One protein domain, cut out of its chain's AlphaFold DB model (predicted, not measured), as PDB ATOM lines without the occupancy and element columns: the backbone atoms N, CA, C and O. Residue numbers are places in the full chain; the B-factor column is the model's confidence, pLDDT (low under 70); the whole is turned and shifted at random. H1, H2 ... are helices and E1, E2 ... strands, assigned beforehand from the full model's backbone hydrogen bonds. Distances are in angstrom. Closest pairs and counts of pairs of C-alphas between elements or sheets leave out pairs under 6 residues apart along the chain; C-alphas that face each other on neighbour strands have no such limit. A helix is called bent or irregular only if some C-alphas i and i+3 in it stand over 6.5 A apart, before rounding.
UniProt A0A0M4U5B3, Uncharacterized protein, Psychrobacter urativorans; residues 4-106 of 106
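Overview. This is residues 4 to 106 of the 106 residues of an uncharacterized protein of Psychrobacter urativorans (UniProt A0A0M4U5B3). A head of three helices, H1, H2 and H3, sits at one end; a thin, staggered three-stranded sheet runs away from it along the long bent strand E2, with H4 over the same face of the sheet as H1. At the far end the last stretch, residues 96 to 106, sticks out, with 96 to 104 in H5. The printed part has 103 residues with five named helices and three named strands, in the order E1 H1 H2 H3 E2 E3 H4 H5; the sheet, E1 E2 E3, is antiparallel and the class is mixed, helices and strands. The whole is loose, with a radius of gyration of the C-alphas of 16.7 A, and elongated, spanning 56 by 32 by 22 A.

Along the chain. E1, residues 4 to 7, begins at C-alpha 4 at (29.204, -22.939, -5.913). H1 is residues 13 to 23, 15.5 A long; H2 is residues 31 to 42, 16.7 A long; H3 is residues 46 to 54. E2, residues 56 to 64, is 19.4 A long and bends by 75 degrees at residue 61, C-alpha (22.928, -22.555, -7.910). E3 is residues 71 to 73. H4, residues 77 to 85, is irregular, but only just: C-alphas 78 and 81 are 6.9 A apart. H5, residues 92 to 104, is 18.6 A long and ends at C-alpha 104 at (1.789, -1.426, 6.445).

Arrangement. E2 is the inner strand, and its pairing is staggered. Its residues 56 to 59 pair with E1, with N 6 and O 57 at 2.8 A. Its residues 59 to 64 pair with E3 in a hairpin, with N 60 and O 72 at 2.8 A. H1 is on the sheet, over E1 and E2, at a height of 9.3 A: two layers, a helix on one face of a sheet. H4 is on the same face, over E2, at a height of 9.9 A; the closest C-alphas, those of Val 63 and Arg 84, are 6.5 A apart. H1 and H2, a helical hairpin, touch at Tyr 22 and Leu 38, whose C-alphas are 7.3 A apart, at a shallow tilt of 19 degrees, opposite ways. H3 touches H1, about perpendicular at 84 degrees, with the C-alphas of Cys 19 and Ile 53 closest at 5.6 A. H2 touches H3 with residues 35 to 39 alone, the C-alphas of Cys 39 and Ser 46 closest at 6.2 A. H4 and H5 are apart. In H1, H2, H3 and H5 every O i to N i+4 pair is within hydrogen-bond range; in H4, 3 of 5 are.

Size, cuts and confidence. The C-alphas farthest apart, those of Lys 43 and Lys 106, are 56.2 A apart. Without residues 96 to 106, which stand free, the body spans 43 by 32 by 18 A. The printed part has no cut, and no link is long. Mean pLDDT of the printed part is 88.5; residues 9 to 10 and 102 to 106 are under 70.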
ATOM      1  N   ARG A   4      28.231 -23.921  -5.448       88.75
ATOM      2  CA  ARG A   4      29.204 -22.939  -5.913       88.75
ATOM      3  C   ARG A   4      29.942 -22.387  -4.711       88.75
ATOM      4  O   ARG A   4      29.313 -21.881  -3.784       88.75
ATOM      5  N   LEU A   5      31.265 -22.506  -4.743       87.88
ATOM      6  CA  LEU A   5      32.156 -21.977  -3.720       87.88
ATOM      7  C   LEU A   5      32.830 -20.718  -4.247       87.88
ATOM      8  O   LEU A   5      33.455 -20.736  -5.308       87.88
ATOM      9  N   GLU A   6      32.713 -19.639  -3.491       86.31
ATOM     10  CA  GLU A   6      33.411 -18.386  -3.727       86.31
ATOM     11  C   GLU A   6      34.394 -18.181  -2.574       86.31
ATOM     12  O   GLU A   6      34.021 -18.087  -1.406       86.31
ATOM     13  N   LEU A   7      35.681 -18.185  -2.909       79.62
ATOM     14  CA  LEU A   7      36.760 -18.049  -1.940       79.62
ATOM     15  C   LEU A   7      36.977 -16.573  -1.615       79.62
ATOM     16  O   LEU A   7      36.951 -15.719  -2.506       79.62
ATOM     17  N   GLY A   8      37.250 -16.277  -0.351       76.00
ATOM     18  CA  GLY A   8      37.666 -14.946   0.062       76.00
ATOM     19  C   GLY A   8      39.000 -14.550  -0.580       76.00
ATOM     20  O   GLY A   8      39.898 -15.372  -0.757       76.00
ATOM     21  N   MET A   9      39.164 -13.255  -0.866       64.38
ATOM     22  CA  MET A   9      40.364 -12.674  -1.500       64.38
ATOM     23  C   MET A   9      41.685 -12.956  -0.755       64.38
ATOM     24  O   MET A   9      42.761 -12.786  -1.322       64.38
ATOM     25  N   THR A  10      41.618 -13.345   0.519       68.50
ATOM     26  CA  THR A  10      42.770 -13.568   1.405       68.50
ATOM     27  C   THR A  10      43.118 -15.045   1.609       68.50
ATOM     28  O   THR A  10      44.075 -15.340   2.324       68.50
ATOM     29  N   GLN A  11      42.371 -15.977   1.009       72.38
ATOM     30  CA  GLN A  11      42.578 -17.407   1.230       72.38
ATOM     31  C   GLN A  11      43.749 -17.948   0.412       72.38
ATOM     32  O   GLN A  11      43.830 -17.776  -0.806       72.38
ATOM     33  N   ASN A  12      44.665 -18.630   1.096       83.31
ATOM     34  CA  ASN A  12      45.765 -19.327   0.440       83.31
ATOM     35  C   ASN A  12      45.295 -20.682  -0.131       83.31
ATOM     36  O   ASN A  12      44.174 -21.138   0.097       83.31
ATOM     37  N   GLU A  13      46.171 -21.367  -0.865       88.19
ATOM     38  CA  GLU A  13      45.839 -22.652  -1.493       88.19
ATOM     39  C   GLU A  13      45.447 -23.751  -0.488       88.19
ATOM     40  O   GLU A  13      44.621 -24.613  -0.799       88.19
ATOM     41  N   ARG A  14      45.998 -23.715   0.731       90.94
ATOM     42  CA  ARG A  14      45.637 -24.660   1.794       90.94
ATOM     43  C   ARG A  14      44.216 -24.403   2.287       90.94
ATOM     44  O   ARG A  14      43.467 -25.361   2.450       90.94
ATOM     45  N   ASP A  15      43.852 -23.143   2.491       91.25
ATOM     46  CA  ASP A  15      42.519 -22.741   2.950       91.25
ATOM     47  C   ASP A  15      41.449 -23.112   1.921       91.25
ATOM     48  O   ASP A  15      40.423 -23.690   2.279       91.25
ATOM     49  N   ARG A  16      41.743 -22.903   0.628       90.38
ATOM     50  CA  ARG A  16      40.893 -23.376  -0.475       90.38
ATOM     51  C   ARG A  16      40.615 -24.871  -0.360       90.38
ATOM     52  O   ARG A  16      39.461 -25.286  -0.396       90.38
ATOM     53  N   LYS A  17      41.667 -25.673  -0.187       93.25
ATOM     54  CA  LYS A  17      41.534 -27.128  -0.109       93.25
ATOM     55  C   LYS A  17      40.741 -27.575   1.123       93.25
ATOM     56  O   LYS A  17      39.948 -28.506   1.039       93.25
ATOM     57  N   ILE A  18      40.918 -26.890   2.255       94.31
ATOM     58  CA  ILE A  18      40.121 -27.126   3.466       94.31
ATOM     59  C   ILE A  18      38.634 -26.879   3.187       94.31
ATOM     60  O   ILE A  18      37.806 -27.694   3.587       94.31
ATOM     61  N   CYS A  19      38.291 -25.795   2.487       93.06
ATOM     62  CA  CYS A  19      36.906 -25.513   2.122       93.06
ATOM     63  C   CYS A  19      36.335 -26.534   1.138       93.06
ATOM     64  O   CYS A  19      35.231 -27.024   1.354       93.06
ATOM     65  N   GLU A  20      37.069 -26.887   0.084       92.19
ATOM     66  CA  GLU A  20      36.643 -27.914  -0.877       92.19
ATOM     67  C   GLU A  20      36.354 -29.248  -0.173       92.19
ATOM     68  O   GLU A  20      35.278 -29.821  -0.351       92.19
ATOM     69  N   ASP A  21      37.260 -29.696   0.700       94.31
ATOM     70  CA  ASP A  21      37.085 -30.930   1.470       94.31
ATOM     71  C   ASP A  21      35.936 -30.823   2.491       94.31
ATOM     72  O   ASP A  21      35.215 -31.796   2.717       94.31
ATOM     73  N   TYR A  22      35.720 -29.649   3.096       94.31
ATOM     74  CA  TYR A  22      34.562 -29.396   3.960       94.31
ATOM     75  C   TYR A  22      33.245 -29.567   3.204       94.31
ATOM     76  O   TYR A  22      32.345 -30.262   3.685       94.31
ATOM     77  N   TRP A  23      33.154 -29.009   1.998       92.94
ATOM     78  CA  TRP A  23      31.957 -29.071   1.162       92.94
ATOM     79  C   TRP A  23      31.780 -30.403   0.421       92.94
ATOM     80  O   TRP A  23      30.671 -30.703  -0.017       92.94
ATOM     81  N   ALA A  24      32.807 -31.257   0.364       90.94
ATOM     82  CA  ALA A  24      32.746 -32.624  -0.168       90.94
ATOM     83  C   ALA A  24      32.055 -33.645   0.770       90.94
ATOM     84  O   ALA A  24      32.236 -34.857   0.630       90.94
ATOM     85  N   TYR A  25      31.265 -33.175   1.738       89.81
ATOM     86  CA  TYR A  25      30.517 -34.004   2.682       89.81
ATOM     87  C   TYR A  25      29.543 -34.961   1.970       89.81
ATOM     88  O   TYR A  25      28.632 -34.531   1.263       89.81
ATOM     89  N   ASP A  26      29.692 -36.268   2.204       80.75
ATOM     90  CA  ASP A  26      28.934 -37.323   1.511       80.75
ATOM     91  C   ASP A  26      27.755 -37.903   2.318       80.75
ATOM     92  O   ASP A  26      27.127 -38.878   1.902       80.75
ATOM     93  N   ASN A  27      27.451 -37.314   3.478       76.75
ATOM     94  CA  ASN A  27      26.412 -37.732   4.427       76.75
ATOM     95  C   ASN A  27      26.537 -39.155   5.012       76.75
ATOM     96  O   ASN A  27      25.744 -39.524   5.877       76.75
ATOM     97  N   LYS A  28      27.537 -39.957   4.618       80.69
ATOM     98  CA  LYS A  28      27.685 -41.349   5.086       80.69
ATOM     99  C   LYS A  28      28.305 -41.441   6.472       80.69
ATOM    100  O   LYS A  28      27.932 -42.288   7.276       80.69
ATOM    101  N   SER A  29      29.278 -40.580   6.735       76.31
ATOM    102  CA  SER A  29      30.061 -40.560   7.975       76.31
ATOM    103  C   SER A  29      29.426 -39.710   9.086       76.31
ATOM    104  O   SER A  29      29.915 -39.703  10.218       76.31
ATOM    105  N   GLY A  30      28.323 -39.018   8.776       88.94
ATOM    106  CA  GLY A  30      27.698 -38.026   9.643       88.94
ATOM    107  C   GLY A  30      28.539 -36.752   9.776       88.94
ATOM    108  O   GLY A  30      29.770 -36.776   9.725       88.94
ATOM    109  N   PHE A  31      27.876 -35.613   9.974       91.62
ATOM    110  CA  PHE A  31      28.535 -34.304   9.956       91.62
ATOM    111  C   PHE A  31      29.665 -34.195  10.992       91.62
ATOM    112  O   PHE A  31      30.779 -33.803  10.666       91.62
ATOM    113  N   ILE A  32      29.436 -34.647  12.229       92.69
ATOM    114  CA  ILE A  32      30.464 -34.623  13.284       92.69
ATOM    115  C   ILE A  32      31.675 -35.497  12.915       92.69
ATOM    116  O   ILE A  32      32.814 -35.134  13.218       92.69
ATOM    117  N   GLY A  33      31.442 -36.649  12.280       94.00
ATOM    118  CA  GLY A  33      32.507 -37.538  11.815       94.00
ATOM    119  C   GLY A  33      33.365 -36.872  10.742       94.00
ATOM    120  O   GLY A  33      34.593 -36.892  10.841       94.00
ATOM    121  N   HIS A  34      32.712 -36.204   9.791       95.12
ATOM    122  CA  HIS A  34      33.359 -35.409   8.748       95.12
ATOM    123  C   HIS A  34      34.263 -34.318   9.331       95.12
ATOM    124  O   HIS A  34      35.461 -34.296   9.051       95.12
ATOM    125  N   ILE A  35      33.744 -33.494  10.251       95.56
ATOM    126  CA  ILE A  35      34.529 -32.442  10.924       95.56
ATOM    127  C   ILE A  35      35.752 -33.020  11.640       95.56
ATOM    128  O   ILE A  35      36.864 -32.511  11.496       95.56
ATOM    129  N   LYS A  36      35.582 -34.117  12.389       95.69
ATOM    130  CA  LYS A  36      36.699 -34.773  13.087       95.69
ATOM    131  C   LYS A  36      37.760 -35.293  12.114       95.69
ATOM    132  O   LYS A  36      38.950 -35.191  12.415       95.69
ATOM    133  N   SER A  37      37.341 -35.833  10.970       95.56
ATOM    134  CA  SER A  37      38.249 -36.294   9.918       95.56
ATOM    135  C   SER A  37      39.088 -35.141   9.368       95.56
ATOM    136  O   SER A  37      40.315 -35.243   9.342       95.56
ATOM    137  N   LEU A  38      38.455 -34.012   9.038       96.06
ATOM    138  CA  LEU A  38      39.139 -32.819   8.528       96.06
ATOM    139  C   LEU A  38      40.115 -32.229   9.548       96.06
ATOM    140  O   LEU A  38      41.273 -31.977   9.216       96.06
ATOM    141  N   CYS A  39      39.697 -32.089  10.811       96.94
ATOM    142  CA  CYS A  39      40.582 -31.644  11.889       96.94
ATOM    143  C   CYS A  39      41.835 -32.528  11.994       96.94
ATOM    144  O   CYS A  39      42.951 -32.020  12.126       96.94
ATOM    145  N   LYS A  40      41.678 -33.854  11.885       96.88
ATOM    146  CA  LYS A  40      42.799 -34.803  11.915       96.88
ATOM    147  C   LYS A  40      43.683 -34.694  10.669       96.88
ATOM    148  O   LYS A  40      44.905 -34.671  10.807       96.88
ATOM    149  N   GLN A  41      43.084 -34.623   9.481       96.69
ATOM    150  CA  GLN A  41      43.782 -34.522   8.196       96.69
ATOM    151  C   GLN A  41      44.656 -33.267   8.129       96.69
ATOM    152  O   GLN A  41      45.829 -33.341   7.768       96.69
ATOM    153  N   TYR A  42      44.100 -32.124   8.527       96.62
ATOM    154  CA  TYR A  42      44.770 -30.829   8.439       96.62
ATOM    155  C   TYR A  42      45.542 -30.437   9.702       96.62
ATOM    156  O   TYR A  42      46.225 -29.409   9.687       96.62
ATOM    157  N   LYS A  43      45.478 -31.259  10.761       96.69
ATOM    158  CA  LYS A  43      46.065 -31.002  12.089       96.69
ATOM    159  C   LYS A  43      45.598 -29.662  12.671       96.69
ATOM    160  O   LYS A  43      46.408 -28.857  13.123       96.69
ATOM    161  N   LEU A  44      44.290 -29.429  12.621       95.62
ATOM    162  CA  LEU A  44      43.636 -28.209  13.097       95.62
ATOM    163  C   LEU A  44      42.718 -28.516  14.280       95.62
ATOM    164  O   LEU A  44      42.183 -29.620  14.403       95.62
ATOM    165  N   SER A  45      42.504 -27.518  15.137       96.75
ATOM    166  CA  SER A  45      41.350 -27.532  16.033       96.75
ATOM    167  C   SER A  45      40.078 -27.240  15.232       96.75
ATOM    168  O   SER A  45      40.132 -26.639  14.159       96.75
ATOM    169  N   SER A  46      38.918 -27.624  15.770       94.88
ATOM    170  CA  SER A  46      37.633 -27.285  15.149       94.88
ATOM    171  C   SER A  46      37.431 -25.776  15.029       94.88
ATOM    172  O   SER A  46      36.855 -25.324  14.051       94.88
ATOM    173  N   TYR A  47      37.938 -24.999  15.989       96.00
ATOM    174  CA  TYR A  47      37.888 -23.538  15.949       96.00
ATOM    175  C   TYR A  47      38.594 -22.984  14.705       96.00
ATOM    176  O   TYR A  47      37.969 -22.291  13.912       96.00
ATOM    177  N   ILE A  48      39.858 -23.370  14.486       95.00
ATOM    178  CA  ILE A  48      40.627 -22.901  13.324       95.00
ATOM    179  C   ILE A  48      39.998 -23.393  12.020       95.00
ATOM    180  O   ILE A  48      39.936 -22.647  11.053       95.00
ATOM    181  N   LEU A  49      39.480 -24.625  11.998       95.19
ATOM    182  CA  LEU A  49      38.764 -25.151  10.837       95.19
ATOM    183  C   LEU A  49      37.567 -24.260  10.461       95.19
ATOM    184  O   LEU A  49      37.428 -23.894   9.298       95.19
ATOM    185  N   PHE A  50      36.719 -23.897  11.428       94.25
ATOM    186  CA  PHE A  50      35.554 -23.052  11.160       94.25
ATOM    187  C   PHE A  50      35.926 -21.605  10.827       94.25
ATOM    188  O   PHE A  50      35.267 -21.017   9.975       94.25
ATOM    189  N   GLU A  51      36.995 -21.048  11.404       93.06
ATOM    190  CA  GLU A  51      37.524 -19.749  10.960       93.06
ATOM    191  C   GLU A  51      37.980 -19.791   9.496       93.06
ATOM    192  O   GLU A  51      37.670 -18.881   8.729       93.06
ATOM    193  N   THR A  52      38.664 -20.861   9.076       92.06
ATOM    194  CA  THR A  52      39.051 -21.046   7.671       92.06
ATOM    195  C   THR A  52      37.823 -21.141   6.763       92.06
ATOM    196  O   THR A  52      37.777 -20.478   5.726       92.06
ATOM    197  N   ILE A  53      36.814 -21.926   7.159       93.00
ATOM    198  CA  ILE A  53      35.570 -22.109   6.393       93.00
ATOM    199  C   ILE A  53      34.766 -20.809   6.302       93.00
ATOM    200  O   ILE A  53      34.181 -20.550   5.258       93.00
ATOM    201  N   ALA A  54      34.764 -19.965   7.338       90.25
ATOM    202  CA  ALA A  54      34.054 -18.683   7.327       90.25
ATOM    203  C   ALA A  54      34.565 -17.713   6.244       90.25
ATOM    204  O   ALA A  54      33.847 -16.803   5.838       90.25
ATOM    205  N   GLY A  55      35.790 -17.915   5.747       88.62
ATOM    206  CA  GLY A  55      36.319 -17.189   4.592       88.62
ATOM    207  C   GLY A  55      35.797 -17.683   3.236       88.62
ATOM    208  O   GLY A  55      36.091 -17.053   2.222       88.62
ATOM    209  N   CYS A  56      35.054 -18.791   3.200       89.50
ATOM    210  CA  CYS A  56      34.468 -19.382   2.002       89.50
ATOM    211  C   CYS A  56      32.962 -19.147   1.978       89.50
ATOM    212  O   CYS A  56      32.226 -19.639   2.831       89.50
ATOM    213  N   TYR A  57      32.494 -18.447   0.952       89.31
ATOM    214  CA  TYR A  57      31.074 -18.332   0.673       89.31
ATOM    215  C   TYR A  57      30.610 -19.529  -0.156       89.31
ATOM    216  O   TYR A  57      31.289 -19.945  -1.097       89.31
ATOM    217  N   ALA A  58      29.450 -20.088   0.180       92.00
ATOM    218  CA  ALA A  58      28.866 -21.191  -0.560       92.00
ATOM    219  C   ALA A  58      27.389 -20.945  -0.845       92.00
ATOM    220  O   ALA A  58      26.636 -20.494   0.020       92.00
ATOM    221  N   CYS A  59      26.966 -21.276  -2.061       93.06
ATOM    222  CA  CYS A  59      25.571 -21.185  -2.462       93.06
ATOM    223  C   CYS A  59      25.140 -22.360  -3.345       93.06
ATOM    224  O   CYS A  59      25.957 -23.040  -3.969       93.06
ATOM    225  N   LEU A  60      23.834 -22.615  -3.367       92.31
ATOM    226  CA  LEU A  60      23.199 -23.603  -4.231       92.31
ATOM    227  C   LEU A  60      22.685 -22.901  -5.486       92.31
ATOM    228  O   LEU A  60      21.693 -22.177  -5.429       92.31
ATOM    229  N   ASP A  61      23.333 -23.143  -6.622       89.06
ATOM    230  CA  ASP A  61      22.928 -22.555  -7.910       89.06
ATOM    231  C   ASP A  61      21.552 -23.054  -8.382       89.06
ATOM    232  O   ASP A  61      20.913 -22.441  -9.232       89.06
ATOM    233  N   ASP A  62      21.107 -24.193  -7.853       90.31
ATOM    234  CA  ASP A  62      19.843 -24.847  -8.182       90.31
ATOM    235  C   ASP A  62      18.694 -24.509  -7.222       90.31
ATOM    236  O   ASP A  62      17.562 -24.926  -7.460       90.31
ATOM    237  N   VAL A  63      18.963 -23.748  -6.158       92.19
ATOM    238  CA  VAL A  63      17.945 -23.265  -5.220       92.19
ATOM    239  C   VAL A  63      17.970 -21.746  -5.258       92.19
ATOM    240  O   VAL A  63      18.876 -21.119  -4.713       92.19
ATOM    241  N   LEU A  64      16.988 -21.152  -5.928       93.50
ATOM    242  CA  LEU A  64      16.912 -19.711  -6.147       93.50
ATOM    243  C   LEU A  64      15.753 -19.105  -5.360       93.50
ATOM    244  O   LEU A  64      14.723 -19.748  -5.160       93.50
ATOM    245  N   CYS A  65      15.918 -17.854  -4.934       94.31
ATOM    246  CA  CYS A  65      14.848 -17.082  -4.316       94.31
ATOM    247  C   CYS A  65      13.686 -16.953  -5.300       94.31
ATOM    248  O   CYS A  65      13.888 -16.468  -6.416       94.31
ATOM    249  N   GLU A  66      12.477 -17.315  -4.874       94.19
ATOM    250  CA  GLU A  66      11.284 -17.267  -5.729       94.19
ATOM    251  C   GLU A  66      10.935 -15.848  -6.212       94.19
ATOM    252  O   GLU A  66      10.276 -15.686  -7.235       94.19
ATOM    253  N   TYR A  67      11.420 -14.818  -5.511       92.56
ATOM    254  CA  TYR A  67      11.121 -13.417  -5.806       92.56
ATOM    255  C   TYR A  67      12.221 -12.695  -6.585       92.56
ATOM    256  O   TYR A  67      11.930 -11.945  -7.513       92.56
ATOM    257  N   CYS A  68      13.489 -12.878  -6.203       93.81
ATOM    258  CA  CYS A  68      14.608 -12.116  -6.774       93.81
ATOM    259  C   CYS A  68      15.622 -12.973  -7.541       93.81
ATOM    260  O   CYS A  68      16.584 -12.431  -8.082       93.81
ATOM    261  N   GLY A  69      15.452 -14.299  -7.566       92.44
ATOM    262  CA  GLY A  69      16.341 -15.221  -8.276       92.44
ATOM    263  C   GLY A  69      17.742 -15.375  -7.671       92.44
ATOM    264  O   GLY A  69      18.576 -16.065  -8.249       92.44
ATOM    265  N   THR A  70      18.033 -14.752  -6.524       93.06
ATOM    266  CA  THR A  70      19.323 -14.912  -5.831       93.06
ATOM    267  C   THR A  70      19.527 -16.369  -5.419       93.06
ATOM    268  O   THR A  70      18.597 -16.989  -4.913       93.06
ATOM    269  N   ALA A  71      20.734 -16.905  -5.607       93.12
ATOM    270  CA  ALA A  71      21.076 -18.258  -5.176       93.12
ATOM    271  C   ALA A  71      21.039 -18.395  -3.648       93.12
ATOM    272  O   ALA A  71      21.397 -17.469  -2.917       93.12
ATOM    273  N   CYS A  72      20.617 -19.560  -3.167       93.06
ATOM    274  CA  CYS A  72      20.497 -19.842  -1.746       93.06
ATOM    275  C   CYS A  72      21.883 -19.981  -1.103       93.06
ATOM    276  O   CYS A  72      22.589 -20.938  -1.436       93.06
ATOM    277  N   PRO A  73      22.285 -19.099  -0.166       92.69
ATOM    278  CA  PRO A  73      23.495 -19.311   0.616       92.69
ATOM    279  C   PRO A  73      23.330 -20.533   1.522       92.69
ATOM    280  O   PRO A  73      22.229 -20.819   2.001       92.69
ATOM    281  N   VAL A  74      24.424 -21.249   1.768       92.00
ATOM    282  CA  VAL A  74      24.466 -22.370   2.711       92.00
ATOM    283  C   VAL A  74      25.728 -22.254   3.550       92.00
ATOM    284  O   VAL A  74      26.804 -21.996   3.023       92.00
ATOM    285  N   GLU A  75      25.599 -22.475   4.856       88.50
ATOM    286  CA  GLU A  75      26.719 -22.410   5.808       88.50
ATOM    287  C   GLU A  75      27.199 -23.811   6.226       88.50
ATOM    288  O   GLU A  75      28.381 -24.032   6.512       88.50
ATOM    289  N   VAL A  76      26.288 -24.790   6.214       91.44
ATOM    290  CA  VAL A  76      26.550 -26.160   6.659       91.44
ATOM    291  C   VAL A  76      26.176 -27.160   5.558       91.44
ATOM    292  O   VAL A  76      25.028 -27.187   5.115       91.44
ATOM    293  N   PRO A  77      27.090 -28.050   5.125       91.38
ATOM    294  CA  PRO A  77      26.811 -29.004   4.053       91.38
ATOM    295  C   PRO A  77      25.711 -30.012   4.409       91.38
ATOM    296  O   PRO A  77      25.036 -30.530   3.522       91.38
ATOM    297  N   ALA A  78      25.497 -30.276   5.701       90.75
ATOM    298  CA  ALA A  78      24.411 -31.129   6.176       90.75
ATOM    299  C   ALA A  78      23.015 -30.563   5.848       90.75
ATOM    300  O   ALA A  78      22.072 -31.338   5.681       90.75
ATOM    301  N   ASP A  79      22.895 -29.244   5.675       90.25
ATOM    302  CA  ASP A  79      21.619 -28.582   5.396       90.25
ATOM    303  C   ASP A  79      21.252 -28.608   3.907       90.25
ATOM    304  O   ASP A  79      20.103 -28.352   3.556       90.25
ATOM    305  N   ILE A  80      22.181 -28.970   3.012       91.06
ATOM    306  CA  ILE A  80      21.967 -28.933   1.553       91.06
ATOM    307  C   ILE A  80      20.739 -29.752   1.142       91.06
ATOM    308  O   ILE A  80      19.921 -29.289   0.348       91.06
ATOM    309  N   LEU A  81      20.594 -30.969   1.677       89.81
ATOM    310  CA  LEU A  81      19.456 -31.835   1.354       89.81
ATOM    311  C   LEU A  81      18.134 -31.230   1.824       89.81
ATOM    312  O   LEU A  81      17.139 -31.309   1.108       89.81
ATOM    313  N   HIS A  82      18.136 -30.609   3.003       90.44
ATOM    314  CA  HIS A  82      16.965 -29.923   3.529       90.44
ATOM    315  C   HIS A  82      16.617 -28.688   2.691       90.44
ATOM    316  O   HIS A  82      15.456 -28.482   2.356       90.44
ATOM    317  N   MET A  83      17.606 -27.884   2.301       90.88
ATOM    318  CA  MET A  83      17.365 -26.696   1.478       90.88
ATOM    319  C   MET A  83      16.838 -27.062   0.088       90.88
ATOM    320  O   MET A  83      15.918 -26.411  -0.398       90.88
ATOM    321  N   ARG A  84      17.340 -28.148  -0.513       91.38
ATOM    322  CA  ARG A  84      16.846 -28.673  -1.798       91.38
ATOM    323  C   ARG A  84      15.475 -29.339  -1.726       91.38
ATOM    324  O   ARG A  84      14.834 -29.483  -2.761       91.38
ATOM    325  N   SER A  85      15.029 -29.790  -0.552       91.31
ATOM    326  CA  SER A  85      13.709 -30.419  -0.412       91.31
ATOM    327  C   SER A  85      12.572 -29.411  -0.251       91.31
ATOM    328  O   SER A  85      11.403 -29.795  -0.323       91.31
ATOM    329  N   LYS A  86      12.889 -28.129  -0.035       88.12
ATOM    330  CA  LYS A  86      11.890 -27.065   0.054       88.12
ATOM    331  C   LYS A  86      11.217 -26.856  -1.303       88.12
ATOM    332  O   LYS A  86      11.882 -26.773  -2.329       88.12
ATOM    333  N   ILE A  87       9.888 -26.742  -1.286       86.75
ATOM    334  CA  ILE A  87       9.078 -26.461  -2.485       86.75
ATOM    335  C   ILE A  87       9.354 -25.042  -2.995       86.75
ATOM    336  O   ILE A  87       9.427 -24.824  -4.201       86.75
ATOM    337  N   SER A  88       9.531 -24.095  -2.075       88.88
ATOM    338  CA  SER A  88       9.958 -22.732  -2.364       88.88
ATOM    339  C   SER A  88      10.938 -22.240  -1.303       88.88
ATOM    340  O   SER A  88      10.967 -22.724  -0.165       88.88
ATOM    341  N   TRP A  89      11.771 -21.279  -1.692       93.12
ATOM    342  CA  TRP A  89      12.705 -20.601  -0.808       93.12
ATOM    343  C   TRP A  89      12.695 -19.105  -1.121       93.12
ATOM    344  O   TRP A  89      12.686 -18.704  -2.286       93.12
ATOM    345  N   SER A  90      12.718 -18.286  -0.075       92.75
ATOM    346  CA  SER A  90      12.849 -16.837  -0.170       92.75
ATOM    347  C   SER A  90      14.123 -16.412   0.547       92.75
ATOM    348  O   SER A  90      14.456 -16.930   1.611       92.75
ATOM    349  N   CYS A  91      14.857 -15.463  -0.032       92.38
ATOM    350  CA  CYS A  91      16.015 -14.896   0.641       92.38
ATOM    351  C   CYS A  91      15.571 -13.967   1.778       92.38
ATOM    352  O   CYS A  91      14.500 -13.359   1.725       92.38
ATOM    353  N   THR A  92      16.440 -13.779   2.771       89.62
ATOM    354  CA  THR A  92      16.168 -12.931   3.943       89.62
ATOM    355  C   THR A  92      15.760 -11.501   3.567       89.62
ATOM    356  O   THR A  92      14.983 -10.862   4.273       89.62
ATOM    357  N   VAL A  93      16.253 -10.972   2.441       91.19
ATOM    358  CA  VAL A  93      15.868  -9.639   1.949       91.19
ATOM    359  C   VAL A  93      14.401  -9.619   1.512       91.19
ATOM    360  O   VAL A  93      13.654  -8.740   1.939       91.19
ATOM    361  N   CYS A  94      13.981 -10.591   0.703       91.69
ATOM    362  CA  CYS A  94      12.603 -10.704   0.230       91.69
ATOM    363  C   CYS A  94      11.636 -11.053   1.366       91.69
ATOM    364  O   CYS A  94      10.572 -10.447   1.452       91.69
ATOM    365  N   GLU A  95      12.029 -11.930   2.296       89.44
ATOM    366  CA  GLU A  95      11.233 -12.227   3.498       89.44
ATOM    367  C   GLU A  95      10.959 -10.957   4.316       89.44
ATOM    368  O   GLU A  95       9.821 -10.676   4.693       89.44
ATOM    369  N   ASN A  96      11.989 -10.134   4.531       87.81
ATOM    370  CA  ASN A  96      11.847  -8.868   5.244       87.81
ATOM    371  C   ASN A  96      10.991  -7.845   4.482       87.81
ATOM    372  O   ASN A  96      10.261  -7.076   5.111       87.81
ATOM    373  N   ALA A  97      11.076  -7.806   3.149       85.75
ATOM    374  CA  ALA A  97      10.254  -6.920   2.326       85.75
ATOM    375  C   ALA A  97       8.763  -7.277   2.435       85.75
ATOM    376  O   ALA A  97       7.951  -6.412   2.765       85.75
ATOM    377  N   LEU A  98       8.427  -8.562   2.283       81.31
ATOM    378  CA  LEU A  98       7.061  -9.073   2.436       81.31
ATOM    379  C   LEU A  98       6.507  -8.800   3.836       81.31
ATOM    380  O   LEU A  98       5.362  -8.372   3.995       81.31
ATOM    381  N   TRP A  99       7.334  -8.991   4.867       76.00
ATOM    382  CA  TRP A  99       6.936  -8.701   6.240       76.00
ATOM    383  C   TRP A  99       6.590  -7.220   6.443       76.00
ATOM    384  O   TRP A  99       5.623  -6.900   7.136       76.00
ATOM    385  N   ARG A 100       7.330  -6.293   5.821       72.56
ATOM    386  CA  ARG A 100       7.013  -4.856   5.885       72.56
ATOM    387  C   ARG A 100       5.700  -4.530   5.178       72.56
ATOM    388  O   ARG A 100       4.887  -3.813   5.753       72.56
ATOM    389  N   GLU A 101       5.457  -5.081   3.992       72.38
ATOM    390  CA  GLU A 101       4.199  -4.871   3.257       72.38
ATOM    391  C   GLU A 101       2.978  -5.360   4.050       72.38
ATOM    392  O   GLU A 101       1.968  -4.662   4.143       72.38
ATOM    393  N   HIS A 102       3.087  -6.518   4.707       68.50
ATOM    394  CA  HIS A 102       2.019  -7.059   5.553       68.50
ATOM    395  C   HIS A 102       1.709  -6.206   6.795       68.50
ATOM    396  O   HIS A 102       0.575  -6.226   7.271       68.50
ATOM    397  N   ASN A 103       2.689  -5.478   7.336       65.56
ATOM    398  CA  ASN A 103       2.492  -4.619   8.509       65.56
ATOM    399  C   ASN A 103       2.051  -3.192   8.157       65.56
ATOM    400  O   ASN A 103       1.485  -2.523   9.009       65.56
ATOM    401  N   ILE A 104       2.294  -2.724   6.928       67.25
ATOM    402  CA  ILE A 104       1.789  -1.426   6.445       67.25
ATOM    403  C   ILE A 104       0.296  -1.515   6.088       67.25
ATOM    404  O   ILE A 104      -0.430  -0.536   6.217       67.25
ATOM    405  N   ASN A 105      -0.170  -2.694   5.666       57.53
ATOM    406  CA  ASN A 105      -1.561  -2.942   5.275       57.53
ATOM    407  C   ASN A 105      -2.472  -3.400   6.442       57.53
ATOM    408  O   ASN A 105      -3.527  -3.987   6.196       57.53
ATOM    409  N   LYS A 106      -2.066  -3.168   7.698       50.84
ATOM    410  CA  LYS A 106      -2.832  -3.447   8.926       50.84
ATOM    411  C   LYS A 106      -3.112  -2.160   9.687       50.84
ATOM    412  O   LYS A 106      -4.223  -2.077  10.254       50.84
TER     413      LYS A 106